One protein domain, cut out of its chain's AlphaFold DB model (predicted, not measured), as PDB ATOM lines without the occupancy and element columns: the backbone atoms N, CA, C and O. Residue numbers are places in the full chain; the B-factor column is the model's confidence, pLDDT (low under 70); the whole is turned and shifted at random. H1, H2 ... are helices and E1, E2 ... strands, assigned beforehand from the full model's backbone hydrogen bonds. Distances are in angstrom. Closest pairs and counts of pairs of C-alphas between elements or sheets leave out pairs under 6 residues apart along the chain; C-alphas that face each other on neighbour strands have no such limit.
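This is residues 82 to 179 and 261 to 292 of the 300 residues of an uncharacterized protein of Acidovorax sp. 94 (UniProt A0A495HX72). There is little regular structure: four short helices, H2 to H5, gather loosely at angles to one another among long loops, with H1 and its following loop towards one end and the small antiparallel hairpin of E1 and E2 towards the other. The printed part has 130 residues, with only 49 in named elements, and these are mostly helix, in the order H1 to H5, E1, E2; the whole is compact, radius of gyration of the C-alphas 15.3 A, spans 46 by 34 by 28 A.

Start at H1, residues 82 to 85, which touches no helix. H2, residues 107 to 116, touches H4, residues 145 to 154, about perpendicular at 86 degrees; their closest C-alphas, Phe 110 and Tyr 149, are 6.3 A apart. H3, residues 129 to 137, and H5, residues 156 to 165, are each close to H4 but not clearly touching, with closest C-alphas Thr 134 and Arg 148 at 7.4 A, and Ala 159 and Phe 152 at 5.4 A. In H2 to H5 every O i to N i+4 pair is within hydrogen-bond range; H1 is too short for one. In the hairpin of E1, residues 275 to 277, and E2, residues 282 to 284, find N 275 and O 284 at 2.9 A.

Find C-alpha 82 at (2.684, 25.425, 35.953), where H1 begins, and C-alpha 284 at (21.925, 32.417, 21.936), where E2 ends. H2 is 14.1 A long, H4 14.0 A, H5 14.4 A.

Residues 180 to 260 are not printed; C-alphas 179 and 261 are 6.8 A apart. The links H1 to H2 and H2 to H3 are long. Look for pLDDT under 70 at residues 82 to 100, 136 to 143 and 268 to 269.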
ATOM      1  N   ALA A  82       3.862  25.508  35.098       60.28
ATOM      2  CA  ALA A  82       2.684  25.425  35.953       60.28
ATOM      3  C   ALA A  82       1.657  24.448  35.367       60.28
ATOM      4  O   ALA A  82       1.057  23.678  36.103       60.28
ATOM      5  N   ALA A  83       1.496  24.400  34.043       62.12
ATOM      6  CA  ALA A  83       0.610  23.437  33.386       62.12
ATOM      7  C   ALA A  83       1.163  21.998  33.407       62.12
ATOM      8  O   ALA A  83       0.395  21.042  33.328       62.12
ATOM      9  N   LEU A  84       2.487  21.832  33.491       64.56
ATOM     10  CA  LEU A  84       3.141  20.520  33.569       64.56
ATOM     11  C   LEU A  84       3.156  19.949  34.992       64.56
ATOM     12  O   LEU A  84       3.006  18.739  35.160       64.56
ATOM     13  N   TYR A  85       3.320  20.811  35.997       61.81
ATOM     14  CA  TYR A  85       3.641  20.404  37.366       61.81
ATOM     15  C   TYR A  85       2.743  21.028  38.441       61.81
ATOM     16  O   TYR A  85       3.098  21.005  39.619       61.81
ATOM     17  N   SER A  86       1.577  21.567  38.072       55.00
ATOM     18  CA  SER A  86       0.606  22.077  39.047       55.00
ATOM     19  C   SER A  86       0.236  20.982  40.044       55.00
ATOM     20  O   SER A  86      -0.215  19.886  39.692       55.00
ATOM     21  N   THR A  87       0.429  21.287  41.321       45.00
ATOM     22  CA  THR A  87      -0.072  20.464  42.410       45.00
ATOM     23  C   THR A  87      -1.602  20.523  42.409       45.00
ATOM     24  O   THR A  87      -2.214  21.558  42.133       45.00
ATOM     25  N   LYS A  88      -2.231  19.364  42.656       41.84
ATOM     26  CA  LYS A  88      -3.683  19.217  42.857       41.84
ATOM     27  C   LYS A  88      -4.171  20.314  43.803       41.84
ATOM     28  O   LYS A  88      -3.789  20.271  44.963       41.84
ATOM     29  N   ASP A  89      -4.951  21.246  43.257       37.81
ATOM     30  CA  ASP A  89      -5.795  22.286  43.886       37.81
ATOM     31  C   ASP A  89      -5.754  23.617  43.115       37.81
ATOM     32  O   ASP A  89      -6.561  24.510  43.382       37.81
ATOM     33  N   ALA A  90      -4.922  23.734  42.072       41.75
ATOM     34  CA  ALA A  90      -5.183  24.706  41.017       41.75
ATOM     35  C   ALA A  90      -6.509  24.324  40.341       41.75
ATOM     36  O   ALA A  90      -6.584  23.357  39.580       41.75
ATOM     37  N   VAL A  91      -7.581  25.040  40.687       31.47
ATOM     38  CA  VAL A  91      -8.847  24.997  39.955       31.47
ATOM     39  C   VAL A  91      -8.493  25.131  38.483       31.47
ATOM     40  O   VAL A  91      -7.889  26.127  38.092       31.47
ATOM     41  N   ASP A  92      -8.856  24.115  37.701       37.22
ATOM     42  CA  ASP A  92      -8.796  24.123  36.245       37.22
ATOM     43  C   ASP A  92      -9.781  25.185  35.744       37.22
ATOM     44  O   ASP A  92     -10.902  24.920  35.306       37.22
ATOM     45  N   THR A  93      -9.402  26.449  35.900       30.16
ATOM     46  CA  THR A  93      -9.946  27.505  35.083       30.16
ATOM     47  C   THR A  93      -9.326  27.248  33.728       30.16
ATOM     48  O   THR A  93      -8.210  27.687  33.469       30.16
ATOM     49  N   GLY A  94     -10.050  26.534  32.865       31.19
ATOM     50  CA  GLY A  94      -9.766  26.376  31.436       31.19
ATOM     51  C   GLY A  94      -9.731  27.703  30.658       31.19
ATOM     52  O   GLY A  94     -10.125  27.771  29.496       31.19
ATOM     53  N   THR A  95      -9.287  28.788  31.290       29.86
ATOM     54  CA  THR A  95      -8.615  29.892  30.639       29.86
ATOM     55  C   THR A  95      -7.392  29.322  29.948       29.86
ATOM     56  O   THR A  95      -6.412  28.949  30.583       29.86
ATOM     57  N   THR A  96      -7.459  29.281  28.621       35.88
ATOM     58  CA  THR A  96      -6.296  29.553  27.781       35.88
ATOM     59  C   THR A  96      -5.542  30.706  28.436       35.88
ATOM     60  O   THR A  96      -6.019  31.840  28.396       35.88
ATOM     61  N   GLU A  97      -4.469  30.383  29.168       40.94
ATOM     62  CA  GLU A  97      -3.706  31.340  29.966       40.94
ATOM     63  C   GLU A  97      -3.369  32.500  29.035       40.94
ATOM     64  O   GLU A  97      -2.654  32.334  28.042       40.94
ATOM     65  N   ALA A  98      -3.972  33.665  29.290       39.22
ATOM     66  CA  ALA A  98      -3.548  34.888  28.641       39.22
ATOM     67  C   ALA A  98      -2.047  34.959  28.884       39.22
ATOM     68  O   ALA A  98      -1.653  34.938  30.048       39.22
ATOM     69  N   ALA A  99      -1.249  34.935  27.811       52.84
ATOM     70  CA  ALA A  99       0.201  34.842  27.893       52.84
ATOM     71  C   ALA A  99       0.688  35.830  28.952       52.84
ATOM     72  O   ALA A  99       0.637  37.045  28.728       52.84
ATOM     73  N   VAL A 100       1.060  35.309  30.128       63.25
ATOM     74  CA  VAL A 100       1.605  36.126  31.203       63.25
ATOM     75  C   VAL A 100       2.759  36.864  30.547       63.25
ATOM     76  O   VAL A 100       3.583  36.256  29.869       63.25
ATOM     77  N   LYS A 101       2.738  38.191  30.593       74.62
ATOM     78  CA  LYS A 101       3.788  39.000  29.982       74.62
ATOM     79  C   LYS A 101       4.789  39.331  31.069       74.62
ATOM     80  O   LYS A 101       4.386  39.659  32.182       74.62
ATOM     81  N   ALA A 102       6.078  39.254  30.743       82.50
ATOM     82  CA  ALA A 102       7.112  39.660  31.681       82.50
ATOM     83  C   ALA A 102       6.858  41.116  32.130       82.50
ATOM     84  O   ALA A 102       6.434  41.937  31.303       82.50
ATOM     85  N   PRO A 103       7.120  41.461  33.404       85.81
ATOM     86  CA  PRO A 103       6.882  42.807  33.936       85.81
ATOM     87  C   PRO A 103       7.847  43.869  33.376       85.81
ATOM     88  O   PRO A 103       7.768  45.040  33.735       85.81
ATOM     89  N   PHE A 104       8.743  43.473  32.475       89.50
ATOM     90  CA  PHE A 104       9.754  44.294  31.824       89.50
ATOM     91  C   PHE A 104       9.832  43.935  30.332       89.50
ATOM     92  O   PHE A 104       9.500  42.826  29.905       89.50
ATOM     93  N   SER A 105      10.304  44.875  29.521       86.69
ATOM     94  CA  SER A 105      10.478  44.720  28.072       86.69
ATOM     95  C   SER A 105      11.945  44.728  27.633       86.69
ATOM     96  O   SER A 105      12.290  44.148  26.603       86.69
ATOM     97  N   ASN A 106      12.825  45.320  28.440       88.25
ATOM     98  CA  ASN A 106      14.251  45.495  28.168       88.25
ATOM     99  C   ASN A 106      15.088  45.285  29.445       88.25
ATOM    100  O   ASN A 106      14.546  45.126  30.540       88.25
ATOM    101  N   LEU A 107      16.415  45.269  29.294       88.75
ATOM    102  CA  LEU A 107      17.342  45.002  30.397       88.75
ATOM    103  C   LEU A 107      17.310  46.084  31.490       88.75
ATOM    104  O   LEU A 107      17.499  45.771  32.664       88.75
ATOM    105  N   GLU A 108      17.083  47.350  31.138       91.00
ATOM    106  CA  GLU A 108      17.021  48.445  32.114       91.00
ATOM    107  C   GLU A 108      15.785  48.315  33.011       91.00
ATOM    108  O   GLU A 108      15.898  48.362  34.239       91.00
ATOM    109  N   GLU A 109      14.625  48.044  32.409       92.81
ATOM    110  CA  GLU A 109      13.389  47.739  33.132       92.81
ATOM    111  C   GLU A 109      13.544  46.495  34.010       92.81
ATOM    112  O   GLU A 109      13.126  46.511  35.165       92.81
ATOM    113  N   PHE A 110      14.210  45.447  33.510       92.06
ATOM    114  CA  PHE A 110      14.514  44.255  34.302       92.06
ATOM    115  C   PHE A 110      15.357  44.583  35.539       92.06
ATOM    116  O   PHE A 110      15.025  44.155  36.640       92.06
ATOM    117  N   ARG A 111      16.419  45.385  35.393       90.81
ATOM    118  CA  ARG A 111      17.270  45.804  36.522       90.81
ATOM    119  C   ARG A 111      16.503  46.632  37.548       90.81
ATOM    120  O   ARG A 111      16.770  46.525  38.744       90.81
ATOM    121  N   ALA A 112      15.609  47.508  37.093       92.50
ATOM    122  CA  ALA A 112      14.766  48.305  37.978       92.50
ATOM    123  C   ALA A 112      13.771  47.420  38.741       92.50
ATOM    124  O   ALA A 112      13.656  47.560  39.958       92.50
ATOM    125  N   TRP A 113      13.128  46.482  38.041       93.00
ATOM    126  CA  TRP A 113      12.235  45.485  38.625       93.00
ATOM    127  C   TRP A 113      12.962  44.610  39.654       93.00
ATOM    128  O   TRP A 113      12.552  44.593  40.808       93.00
ATOM    129  N   GLU A 114      14.092  43.987  39.293       89.38
ATOM    130  CA  GLU A 114      14.855  43.083  40.174       89.38
ATOM    131  C   GLU A 114      15.325  43.797  41.453       89.38
ATOM    132  O   GLU A 114      15.257  43.233  42.543       89.38
ATOM    133  N   ARG A 115      15.746  45.067  41.347       89.31
ATOM    134  CA  ARG A 115      16.145  45.891  42.501       89.31
ATOM    135  C   ARG A 115      14.963  46.311  43.379       89.31
ATOM    136  O   ARG A 115      15.160  46.582  44.559       89.31
ATOM    137  N   GLY A 116      13.771  46.427  42.799       89.88
ATOM    138  CA  GLY A 116      12.546  46.818  43.497       89.88
ATOM    139  C   GLY A 116      11.870  45.679  44.259       89.88
ATOM    140  O   GLY A 116      10.917  45.935  44.992       89.88
ATOM    141  N   LEU A 117      12.344  44.440  44.095       90.38
ATOM    142  CA  LEU A 117      11.802  43.281  44.794       90.38
ATOM    143  C   LEU A 117      12.056  43.365  46.300       90.38
ATOM    144  O   LEU A 117      13.115  43.803  46.750       90.38
ATOM    145  N   GLY A 118      11.084  42.888  47.075       89.75
ATOM    146  CA  GLY A 118      11.227  42.751  48.518       89.75
ATOM    147  C   GLY A 118      12.237  41.675  48.934       89.75
ATOM    148  O   GLY A 118      12.846  40.966  48.124       89.75
ATOM    149  N   ASP A 119      12.401  41.552  50.244       90.38
ATOM    150  CA  ASP A 119      13.255  40.574  50.923       90.38
ATOM    151  C   ASP A 119      12.487  39.767  51.983       90.38
ATOM    152  O   ASP A 119      13.083  39.070  52.804       90.38
ATOM    153  N   THR A 120      11.155  39.846  51.962       93.00
ATOM    154  CA  THR A 120      10.287  39.123  52.891       93.00
ATOM    155  C   THR A 120       9.873  37.795  52.276       93.00
ATOM    156  O   THR A 120       9.315  37.767  51.183       93.00
ATOM    157  N   PHE A 121      10.099  36.705  53.005       93.19
ATOM    158  CA  PHE A 121       9.735  35.347  52.605       93.19
ATOM    159  C   PHE A 121       8.711  34.762  53.584       93.19
ATOM    160  O   PHE A 121       8.631  35.197  54.735       93.19
ATOM    161  N   ALA A 122       7.920  33.793  53.119       93.88
ATOM    162  CA  ALA A 122       7.039  33.013  53.986       93.88
ATOM    163  C   ALA A 122       7.854  32.214  55.024       93.88
ATOM    164  O   ALA A 122       9.017  31.888  54.784       93.88
ATOM    165  N   GLU A 123       7.251  31.888  56.170       94.12
ATOM    166  CA  GLU A 123       7.914  31.134  57.250       94.12
ATOM    167  C   GLU A 123       8.351  29.730  56.798       94.12
ATOM    168  O   GLU A 123       9.429  29.262  57.156       94.12
ATOM    169  N   ASP A 124       7.539  29.094  55.961       92.88
ATOM    170  CA  ASP A 124       7.739  27.778  55.359       92.88
ATOM    171  C   ASP A 124       8.264  27.862  53.916       92.88
ATOM    172  O   ASP A 124       8.033  26.968  53.102       92.88
ATOM    173  N   TYR A 125       8.972  28.943  53.573       91.69
ATOM    174  CA  TYR A 125       9.543  29.116  52.241       91.69
ATOM    175  C   TYR A 125      10.533  27.999  51.884       91.69
ATOM    176  O   TYR A 125      11.573  27.820  52.525       91.69
ATOM    177  N   GLU A 126      10.255  27.328  50.770       92.00
ATOM    178  CA  GLU A 126      11.193  26.449  50.087       92.00
ATOM    179  C   GLU A 126      11.599  27.050  48.740       92.00
ATOM    180  O   GLU A 126      10.777  27.600  48.005       92.00
ATOM    181  N   VAL A 127      12.884  26.928  48.397       90.81
ATOM    182  CA  VAL A 127      13.413  27.451  47.132       90.81
ATOM    183  C   VAL A 127      12.821  26.659  45.959       90.81
ATOM    184  O   VAL A 127      13.060  25.449  45.897       90.81
ATOM    185  N   PRO A 128      12.128  27.308  45.007       90.81
ATOM    186  CA  PRO A 128      11.560  26.630  43.845       90.81
ATOM    187  C   PRO A 128      12.635  26.079  42.920       90.81
ATOM    188  O   PRO A 128      13.723  26.647  42.790       90.81
ATOM    189  N   ASP A 129      12.310  25.013  42.201       88.44
ATOM    190  CA  ASP A 129      13.240  24.349  41.297       88.44
ATOM    191  C   ASP A 129      13.740  25.286  40.191       88.44
ATOM    192  O   ASP A 129      14.931  25.291  39.895       88.44
ATOM    193  N   TYR A 130      12.895  26.171  39.647       87.81
ATOM    194  CA  TYR A 130      13.347  27.162  38.660       87.81
ATOM    195  C   TYR A 130      14.374  28.147  39.252       87.81
ATOM    196  O   TYR A 130      15.305  28.563  38.562       87.81
ATOM    197  N   VAL A 131      14.252  28.494  40.541       88.31
ATOM    198  CA  VAL A 131      15.227  29.340  41.250       88.31
ATOM    199  C   VAL A 131      16.525  28.573  41.491       88.31
ATOM    200  O   VAL A 131      17.607  29.116  41.289       88.31
ATOM    201  N   ARG A 132      16.451  27.290  41.863       87.50
ATOM    202  CA  ARG A 132      17.641  26.429  41.981       87.50
ATOM    203  C   ARG A 132      18.355  26.296  40.642       87.50
ATOM    204  O   ARG A 132      19.559  26.502  40.571       87.50
ATOM    205  N   MET A 133      17.607  26.020  39.579       84.94
ATOM    206  CA  MET A 133      18.124  25.902  38.221       84.94
ATOM    207  C   MET A 133      18.794  27.202  37.776       84.94
ATOM    208  O   MET A 133      19.931  27.159  37.309       84.94
ATOM    209  N   THR A 134      18.144  28.356  37.958       76.62
ATOM    210  CA  THR A 134      18.740  29.656  37.608       76.62
ATOM    211  C   THR A 134      19.969  29.963  38.454       76.62
ATOM    212  O   THR A 134      20.968  30.411  37.907       76.62
ATOM    213  N   ALA A 135      19.967  29.662  39.754       70.62
ATOM    214  CA  ALA A 135      21.149  29.826  40.599       70.62
ATOM    215  C   ALA A 135      22.316  28.919  40.163       70.62
ATOM    216  O   ALA A 135      23.469  29.343  40.187       70.62
ATOM    217  N   MET A 136      22.018  27.686  39.742       58.75
ATOM    218  CA  MET A 136      23.003  26.722  39.245       58.75
ATOM    219  C   MET A 136      23.516  27.060  37.838       58.75
ATOM    220  O   MET A 136      24.665  26.758  37.527       58.75
ATOM    221  N   SER A 137      22.678  27.666  36.993       58.41
ATOM    222  CA  SER A 137      22.956  27.854  35.560       58.41
ATOM    223  C   SER A 137      23.348  29.286  35.188       58.41
ATOM    224  O   SER A 137      23.958  29.492  34.145       58.41
ATOM    225  N   LEU A 138      22.987  30.277  36.006       58.25
ATOM    226  CA  LEU A 138      23.054  31.709  35.690       58.25
ATOM    227  C   LEU A 138      23.543  32.536  36.894       58.25
ATOM    228  O   LEU A 138      22.946  33.576  37.163       58.25
ATOM    229  N   SER A 139      24.549  32.037  37.632       53.28
ATOM    230  CA  SER A 139      25.170  32.613  38.851       53.28
ATOM    231  C   SER A 139      24.836  34.085  39.157       53.28
ATOM    232  O   SER A 139      24.871  34.951  38.296       53.28
ATOM    233  N   GLY A 140      24.492  34.406  40.406       55.25
ATOM    234  CA  GLY A 140      24.038  35.757  40.771       55.25
ATOM    235  C   GLY A 140      25.092  36.857  40.573       55.25
ATOM    236  O   GLY A 140      26.276  36.635  40.795       55.25
ATOM    237  N   GLY A 141      24.639  38.073  40.246       62.47
ATOM    238  CA  GLY A 141      25.509  39.238  40.056       62.47
ATOM    239  C   GLY A 141      25.117  40.112  38.865       62.47
ATOM    240  O   GLY A 141      24.190  39.799  38.112       62.47
ATOM    241  N   ASP A 142      25.817  41.237  38.702       65.75
ATOM    242  CA  ASP A 142      25.660  42.129  37.543       65.75
ATOM    243  C   ASP A 142      26.240  41.535  36.249       65.75
ATOM    244  O   ASP A 142      25.877  41.988  35.164       65.75
ATOM    245  N   GLN A 143      27.128  40.539  36.345       60.91
ATOM    246  CA  GLN A 143      27.792  39.926  35.189       60.91
ATOM    247  C   GLN A 143      26.861  38.973  34.422       60.91
ATOM    248  O   GLN A 143      26.986  38.832  33.210       60.91
ATOM    249  N   GLU A 144      25.875  38.383  35.097       71.44
ATOM    250  CA  GLU A 144      24.959  37.375  34.547       71.44
ATOM    251  C   GLU A 144      23.515  37.879  34.406       71.44
ATOM    252  O   GLU A 144      22.595  37.134  34.056       71.44
ATOM    253  N   VAL A 145      23.299  39.168  34.663       80.69
ATOM    254  CA  VAL A 145      21.987  39.830  34.615       80.69
ATOM    255  C   VAL A 145      21.284  39.682  33.265       80.69
ATOM    256  O   VAL A 145      20.063  39.574  33.238       80.69
ATOM    257  N   VAL A 146      22.023  39.605  32.151       84.31
ATOM    258  CA  VAL A 146      21.430  39.365  30.825       84.31
ATOM    259  C   VAL A 146      20.876  37.945  30.720       84.31
ATOM    260  O   VAL A 146      19.784  37.759  30.191       84.31
ATOM    261  N   GLY A 147      21.572  36.950  31.275       83.06
ATOM    262  CA  GLY A 147      21.081  35.574  31.330       83.06
ATOM    263  C   GLY A 147      19.787  35.464  32.137       83.06
ATOM    264  O   GLY A 147      18.816  34.875  31.665       83.06
ATOM    265  N   ARG A 148      19.733  36.108  33.315       86.44
ATOM    266  CA  ARG A 148      18.510  36.168  34.140       86.44
ATOM    267  C   ARG A 148      17.378  36.930  33.452       86.44
ATOM    268  O   ARG A 148      16.248  36.449  33.439       86.44
ATOM    269  N   TYR A 149      17.681  38.074  32.837       88.50
ATOM    270  CA  TYR A 149      16.726  38.839  32.034       88.50
ATOM    271  C   TYR A 149      16.103  37.971  30.938       88.50
ATOM    272  O   TYR A 149      14.880  37.913  30.831       88.50
ATOM    273  N   MET A 150      16.923  37.259  30.156       87.06
ATOM    274  CA  MET A 150      16.424  36.383  29.095       87.06
ATOM    275  C   MET A 150      15.590  35.237  29.654       87.06
ATOM    276  O   MET A 150      14.533  34.945  29.108       87.06
ATOM    277  N   PHE A 151      16.009  34.634  30.768       87.94
ATOM    278  CA  PHE A 151      15.228  33.590  31.421       87.94
ATOM    279  C   PHE A 151      13.826  34.086  31.797       87.94
ATOM    280  O   PHE A 151      12.834  33.536  31.330       87.94
ATOM    281  N   PHE A 152      13.713  35.171  32.562       88.88
ATOM    282  CA  PHE A 152      12.402  35.684  32.969       88.88
ATOM    283  C   PHE A 152      11.595  36.284  31.802       88.88
ATOM    284  O   PHE A 152      10.367  36.299  31.845       88.88
ATOM    285  N   LYS A 153      12.254  36.744  30.730       86.81
ATOM    286  CA  LYS A 153      11.593  37.125  29.471       86.81
ATOM    287  C   LYS A 153      10.977  35.913  28.766       86.81
ATOM    288  O   LYS A 153       9.887  36.028  28.210       86.81
ATOM    289  N   ASN A 154      11.669  34.776  28.791       85.19
ATOM    290  CA  ASN A 154      11.220  33.515  28.203       85.19
ATOM    291  C   ASN A 154      10.176  32.802  29.074       85.19
ATOM    292  O   ASN A 154       9.382  32.029  28.538       85.19
ATOM    293  N   HIS A 155      10.162  33.099  30.377       85.81
ATOM    294  CA  HIS A 155       9.269  32.512  31.375       85.81
ATOM    295  C   HIS A 155       8.605  33.572  32.276       85.81
ATOM    296  O   HIS A 155       8.955  33.716  33.456       85.81
ATOM    297  N   PRO A 156       7.651  34.351  31.746       87.06
ATOM    298  CA  PRO A 156       6.962  35.385  32.512       87.06
ATOM    299  C   PRO A 156       6.239  34.905  33.774       87.06
ATOM    300  O   PRO A 156       6.119  35.658  34.738       87.06
ATOM    301  N   GLU A 157       5.762  33.662  33.793       85.94
ATOM    302  CA  GLU A 157       5.133  33.054  34.963       85.94
ATOM    303  C   GLU A 157       6.118  32.893  36.128       85.94
ATOM    304  O   GLU A 157       5.745  33.102  37.281       85.94
ATOM    305  N   PHE A 158       7.396  32.623  35.838       89.25
ATOM    306  CA  PHE A 158       8.434  32.586  36.863       89.25
ATOM    307  C   PHE A 158       8.775  33.985  37.358       89.25
ATOM    308  O   PHE A 158       9.119  34.134  38.522       89.25
ATOM    309  N   ALA A 159       8.660  35.022  36.522       90.00
ATOM    310  CA  ALA A 159       8.855  36.398  36.978       90.00
ATOM    311  C   ALA A 159       7.766  36.798  37.985       90.00
ATOM    312  O   ALA A 159       8.070  37.351  39.040       90.00
ATOM    313  N   ALA A 160       6.508  36.463  37.686       89.62
ATOM    314  CA  ALA A 160       5.377  36.729  38.573       89.62
ATOM    315  C   ALA A 160       5.494  35.976  39.909       89.62
ATOM    316  O   ALA A 160       5.264  36.558  40.971       89.62
ATOM    317  N   ASP A 161       5.885  34.701  39.871       90.38
ATOM    318  CA  ASP A 161       6.132  33.915  41.082       90.38
ATOM    319  C   ASP A 161       7.337  34.437  41.869       90.38
ATOM    320  O   ASP A 161       7.246  34.615  43.081       90.38
ATOM    321  N   TYR A 162       8.424  34.803  41.186       91.62
ATOM    322  CA  TYR A 162       9.607  35.374  41.824       91.62
ATOM    323  C   TYR A 162       9.292  36.688  42.558       91.62
ATOM    324  O   TYR A 162       9.795  36.939  43.649       91.62
ATOM    325  N   GLU A 163       8.407  37.521  42.013       91.25
ATOM    326  CA  GLU A 163       7.922  38.722  42.699       91.25
ATOM    327  C   GLU A 163       7.017  38.391  43.900       91.25
ATOM    328  O   GLU A 163       7.124  39.007  44.968       91.25
ATOM    329  N   ALA A 164       6.159  37.377  43.757       91.00
ATOM    330  CA  ALA A 164       5.281  36.902  44.818       91.00
ATOM    331  C   ALA A 164       6.068  36.353  46.021       91.00
ATOM    332  O   ALA A 164       5.769  36.735  47.158       91.00
ATOM    333  N   ILE A 165       7.092  35.521  45.790       93.25
ATOM    334  CA  ILE A 165       7.910  34.942  46.869       93.25
ATOM    335  C   ILE A 165       8.678  36.009  47.647       93.25
ATOM    336  O   ILE A 165       8.789  35.916  48.866       93.25
ATOM    337  N   ARG A 166       9.138  37.065  46.962       91.25
ATOM    338  CA  ARG A 166       9.834  38.217  47.563       91.25
ATOM    339  C   ARG A 166       8.913  39.134  48.374       91.25
ATOM    340  O   ARG A 166       9.383  40.072  49.016       91.25
ATOM    341  N   SER A 167       7.611  38.857  48.337       91.50
ATOM    342  CA  SER A 167       6.558  39.564  49.065       91.50
ATOM    343  C   SER A 167       5.889  38.680  50.129       91.50
ATOM    344  O   SER A 167       4.766  38.962  50.550       91.50
ATOM    345  N   GLY A 168       6.547  37.595  50.550       90.94
ATOM    346  CA  GLY A 168       6.081  36.710  51.620       90.94
ATOM    347  C   GLY A 168       5.066  35.646  51.199       90.94
ATOM    348  O   GLY A 168       4.416  35.065  52.065       90.94
ATOM    349  N   LYS A 169       4.891  35.390  49.896       91.75
ATOM    350  CA  LYS A 169       4.037  34.295  49.407       91.75
ATOM    351  C   LYS A 169       4.854  33.021  49.183       91.75
ATOM    352  O   LYS A 169       6.061  33.076  48.972       91.75
ATOM    353  N   LEU A 170       4.187  31.872  49.209       90.50
ATOM    354  CA  LEU A 170       4.778  30.611  48.767       90.50
ATOM    355  C   LEU A 170       4.781  30.522  47.241       90.50
ATOM    356  O   LEU A 170       3.896  31.074  46.582       90.50
ATOM    357  N   SER A 171       5.771  29.807  46.711       89.69
ATOM    358  CA  SER A 171       5.860  29.494  45.286       89.69
ATOM    359  C   SER A 171       4.725  28.576  44.850       89.69
ATOM    360  O   SER A 171       4.320  27.676  45.585       89.69
ATOM    361  N   GLN A 172       4.246  28.775  43.626       88.62
ATOM    362  CA  GLN A 172       3.280  27.884  42.975       88.62
ATOM    363  C   GLN A 172       3.948  26.748  42.182       88.62
ATOM    364  O   GLN A 172       3.267  25.857  41.676       88.62
ATOM    365  N   PHE A 173       5.277  26.776  42.071       87.38
ATOM    366  CA  PHE A 173       6.084  25.803  41.337       87.38
ATOM    367  C   PHE A 173       6.748  24.771  42.260       87.38
ATOM    368  O   PHE A 173       6.963  25.074  43.436       87.38
ATOM    369  N   PRO A 174       7.124  23.585  41.728       87.75
ATOM    370  CA  PRO A 174       7.794  22.532  42.492       87.75
ATOM    371  C   PRO A 174       9.041  23.007  43.243       87.75
ATOM    372  O   PRO A 174       9.821  23.813  42.730       87.75
ATOM    373  N   THR A 175       9.230  22.472  44.447       88.38
ATOM    374  CA  THR A 175      10.335  22.782  45.372       88.38
ATOM    375  C   THR A 175      11.122  21.529  45.774       88.38
ATOM    376  O   THR A 175      12.004  21.586  46.628       88.38
ATOM    377  N   ASP A 176      10.844  20.375  45.173       85.69
ATOM    378  CA  ASP A 176      11.373  19.068  45.584       85.69
ATOM    379  C   ASP A 176      12.500  18.541  44.677       85.69
ATOM    380  O   ASP A 176      13.037  17.460  44.916       85.69
ATOM    381  N   GLY A 177      12.896  19.297  43.651       86.38
ATOM    382  CA  GLY A 177      13.908  18.899  42.674       86.38
ATOM    383  C   GLY A 177      13.378  17.967  41.585       86.38
ATOM    384  O   GLY A 177      14.146  17.567  40.708       86.38
ATOM    385  N   SER A 178      12.086  17.619  41.600       85.50
ATOM    386  CA  SER A 178      11.488  16.681  40.641       85.50
ATOM    387  C   SER A 178      11.591  17.157  39.195       85.50
ATOM    388  O   SER A 178      11.594  16.338  38.277       85.50
ATOM    389  N   THR A 179      11.732  18.461  38.973       87.25
ATOM    390  CA  THR A 179      11.867  19.063  37.638       87.25
ATOM    391  C   THR A 179      13.326  19.263  37.206       87.25
ATOM    392  O   THR A 179      13.593  19.573  36.046       87.25
ATOM    393  N   ILE A 261      14.467  17.236  31.967       86.31
ATOM    394  CA  ILE A 261      13.296  16.480  31.502       86.31
ATOM    395  C   ILE A 261      12.362  16.065  32.643       86.31
ATOM    396  O   ILE A 261      11.275  15.552  32.383       86.31
ATOM    397  N   GLY A 262      12.766  16.305  33.893       88.06
ATOM    398  CA  GLY A 262      11.993  15.970  35.082       88.06
ATOM    399  C   GLY A 262      11.934  14.467  35.375       88.06
ATOM    400  O   GLY A 262      12.212  13.616  34.531       88.06
ATOM    401  N   LEU A 263      11.560  14.125  36.607       87.12
ATOM    402  CA  LEU A 263      11.497  12.748  37.107       87.12
ATOM    403  C   LEU A 263      10.454  11.898  36.357       87.12
ATOM    404  O   LEU A 263      10.550  10.670  36.306       87.12
ATOM    405  N   ASP A 264       9.447  12.549  35.775       79.62
ATOM    406  CA  ASP A 264       8.410  11.924  34.961       79.62
ATOM    407  C   ASP A 264       8.760  11.843  33.464       79.62
ATOM    408  O   ASP A 264       8.012  11.216  32.706       79.62
ATOM    409  N   GLY A 265       9.888  12.434  33.049       77.69
ATOM    410  CA  GLY A 265      10.376  12.469  31.669       77.69
ATOM    411  C   GLY A 265       9.566  13.369  30.731       77.69
ATOM    412  O   GLY A 265       9.751  13.305  29.515       77.69
ATOM    413  N   LYS A 266       8.637  14.180  31.257       71.56
ATOM    414  CA  LYS A 266       7.729  15.016  30.450       71.56
ATOM    415  C   LYS A 266       8.129  16.486  30.407       71.56
ATOM    416  O   LYS A 266       7.578  17.230  29.602       71.56
ATOM    417  N   GLY A 267       9.093  16.890  31.221       70.56
ATOM    418  CA  GLY A 267       9.549  18.266  31.370       70.56
ATOM    419  C   GLY A 267      10.599  18.702  30.357       70.56
ATOM    420  O   GLY A 267      11.304  19.675  30.615       70.56
ATOM    421  N   ALA A 268      10.764  18.008  29.229       69.38
ATOM    422  CA  ALA A 268      11.694  18.471  28.205       69.38
ATOM    423  C   ALA A 268      11.335  19.906  27.784       69.38
ATOM    424  O   ALA A 268      10.172  20.208  27.525       69.38
ATOM    425  N   ASP A 269      12.344  20.777  27.717       67.50
ATOM    426  CA  ASP A 269      12.211  22.198  27.369       67.50
ATOM    427  C   ASP A 269      11.462  23.068  28.409       67.50
ATOM    428  O   ASP A 269      11.131  24.214  28.105       67.50
ATOM    429  N   THR A 270      11.260  22.585  29.645       72.62
ATOM    430  CA  THR A 270      10.584  23.327  30.742       72.62
ATOM    431  C   THR A 270      11.211  24.701  31.005       72.62
ATOM    432  O   THR A 270      10.506  25.687  31.189       72.62
ATOM    433  N   TYR A 271      12.544  24.789  30.972       80.00
ATOM    434  CA  TYR A 271      13.291  25.983  31.388       80.00
ATOM    435  C   TYR A 271      13.917  26.808  30.259       80.00
ATOM    436  O   TYR A 271      14.720  27.681  30.570       80.00
ATOM    437  N   ARG A 272      13.608  26.509  28.981       76.94
ATOM    438  CA  ARG A 272      14.066  27.218  27.754       76.94
ATOM    439  C   ARG A 272      15.268  28.148  27.945       76.94
ATOM    440  O   ARG A 272      15.184  29.377  27.831       76.94
ATOM    441  N   LEU A 273      16.401  27.528  28.256       79.06
ATOM    442  CA  LEU A 273      17.598  28.254  28.637       79.06
ATOM    443  C   LEU A 273      18.272  28.866  27.421       79.06
ATOM    444  O   LEU A 273      18.260  28.318  26.319       79.06
ATOM    445  N   THR A 274      18.901  30.007  27.662       79.94
ATOM    446  CA  THR A 274      19.859  30.554  26.712       79.94
ATOM    447  C   THR A 274      21.180  29.796  26.812       79.94
ATOM    448  O   THR A 274      21.502  29.208  27.846       79.94
ATOM    449  N   THR A 275      21.961  29.811  25.738       78.81
ATOM    450  CA  THR A 275      23.305  29.221  25.702       78.81
ATOM    451  C   THR A 275      24.332  30.296  25.385       78.81
ATOM    452  O   THR A 275      24.045  31.230  24.644       78.81
ATOM    453  N   TYR A 276      25.534  30.197  25.948       78.44
ATOM    454  CA  TYR A 276      26.616  31.117  25.606       78.44
ATOM    455  C   TYR A 276      27.448  30.551  24.454       78.44
ATOM    456  O   TYR A 276      28.071  29.495  24.585       78.44
ATOM    457  N   ASP A 277      27.486  31.273  23.337       74.75
ATOM    458  CA  ASP A 277      28.376  30.988  22.222       74.75
ATOM    459  C   ASP A 277      29.669  31.801  22.355       74.75
ATOM    460  O   ASP A 277      29.718  33.012  22.118       74.75
ATOM    461  N   SER A 278      30.745  31.096  22.707       71.06
ATOM    462  CA  SER A 278      32.076  31.690  22.850       71.06
ATOM    463  C   SER A 278      32.711  32.130  21.527       71.06
ATOM    464  O   SER A 278      33.622  32.954  21.557       71.06
ATOM    465  N   ALA A 279      32.279  31.592  20.380       72.69
ATOM    466  CA  ALA A 279      32.849  31.945  19.081       72.69
ATOM    467  C   ALA A 279      32.392  33.336  18.633       72.69
ATOM    468  O   ALA A 279      33.184  34.116  18.109       72.69
ATOM    469  N   THR A 280      31.124  33.663  18.887       73.12
ATOM    470  CA  THR A 280      30.536  34.966  18.542       73.12
ATOM    471  C   THR A 280      30.424  35.920  19.731       73.12
ATOM    472  O   THR A 280      30.016  37.067  19.550       73.12
ATOM    473  N   ASN A 281      30.796  35.473  20.937       79.75
ATOM    474  CA  ASN A 281      30.579  36.181  22.201       79.75
ATOM    475  C   ASN A 281      29.116  36.641  22.351       79.75
ATOM    476  O   ASN A 281      28.825  37.830  22.538       79.75
ATOM    477  N   SER A 282      28.196  35.686  22.226       81.56
ATOM    478  CA  SER A 282      26.755  35.941  22.209       81.56
ATOM    479  C   SER A 282      26.007  35.021  23.158       81.56
ATOM    480  O   SER A 282      26.382  33.869  23.357       81.56
ATOM    481  N   ILE A 283      24.902  35.521  23.699       83.31
ATOM    482  CA  ILE A 283      23.877  34.688  24.322       83.31
ATOM    483  C   ILE A 283      22.909  34.275  23.218       83.31
ATOM    484  O   ILE A 283      22.245  35.119  22.624       83.31
ATOM    485  N   ILE A 284      22.845  32.987  22.915       84.25
ATOM    486  CA  ILE A 284      21.925  32.417  21.936       84.25
ATOM    487  C   ILE A 284      20.646  32.030  22.669       84.25
ATOM    488  O   ILE A 284      20.661  31.197  23.581       84.25
ATOM    489  N   ASN A 285      19.542  32.663  22.292       84.81
ATOM    490  CA  ASN A 285      18.231  32.349  22.833       84.81
ATOM    491  C   ASN A 285      17.719  30.999  22.309       84.81
ATOM    492  O   ASN A 285      18.227  30.474  21.318       84.81
ATOM    493  N   PHE A 286      16.690  30.441  22.948       79.38
ATOM    494  CA  PHE A 286      16.118  29.152  22.542       79.38
ATOM    495  C   PHE A 286      15.574  29.156  21.098       79.38
ATOM    496  O   PHE A 286      15.494  28.106  20.462       79.38
ATOM    497  N   ASP A 287      15.208  30.332  20.577       81.06
ATOM    498  CA  ASP A 287      14.761  30.549  19.195       81.06
ATOM    499  C   ASP A 287      15.919  30.726  18.190       81.06
ATOM    500  O   ASP A 287      15.681  30.905  16.997       81.06
ATOM    501  N   GLY A 288      17.170  30.655  18.656       82.31
ATOM    502  CA  GLY A 288      18.381  30.835  17.855       82.31
ATOM    503  C   GLY A 288      18.822  32.290  17.684       82.31
ATOM    504  O   GLY A 288      19.878  32.534  17.102       82.31
ATOM    505  N   THR A 289      18.065  33.265  18.196       87.12
ATOM    506  CA  THR A 289      18.446  34.680  18.126       87.12
ATOM    507  C   THR A 289      19.659  34.935  19.013       87.12
ATOM    508  O   THR A 289      19.661  34.592  20.196       87.12
ATOM    509  N   ALA A 290      20.689  35.564  18.451       87.38
ATOM    510  CA  ALA A 290      21.878  35.961  19.189       87.38
ATOM    511  C   ALA A 290      21.663  37.313  19.878       87.38
ATOM    512  O   ALA A 290      21.137  38.252  19.283       87.38
ATOM    513  N   TYR A 291      22.124  37.429  21.116       86.56
ATOM    514  CA  TYR A 291      22.057  38.638  21.924       86.56
ATOM    515  C   TYR A 291      23.437  39.019  22.450       86.56
ATOM    516  O   TYR A 291      24.303  38.168  22.682       86.56
ATOM    517  N   ASP A 292      23.653  40.315  22.637       84.44
ATOM    518  CA  ASP A 292      24.851  40.817  23.289       84.44
ATOM    519  C   ASP A 292      24.828  40.476  24.795       84.44
ATOM    520  O   ASP A 292      23.846  40.779  25.475       84.44
TER     521      ASP A 292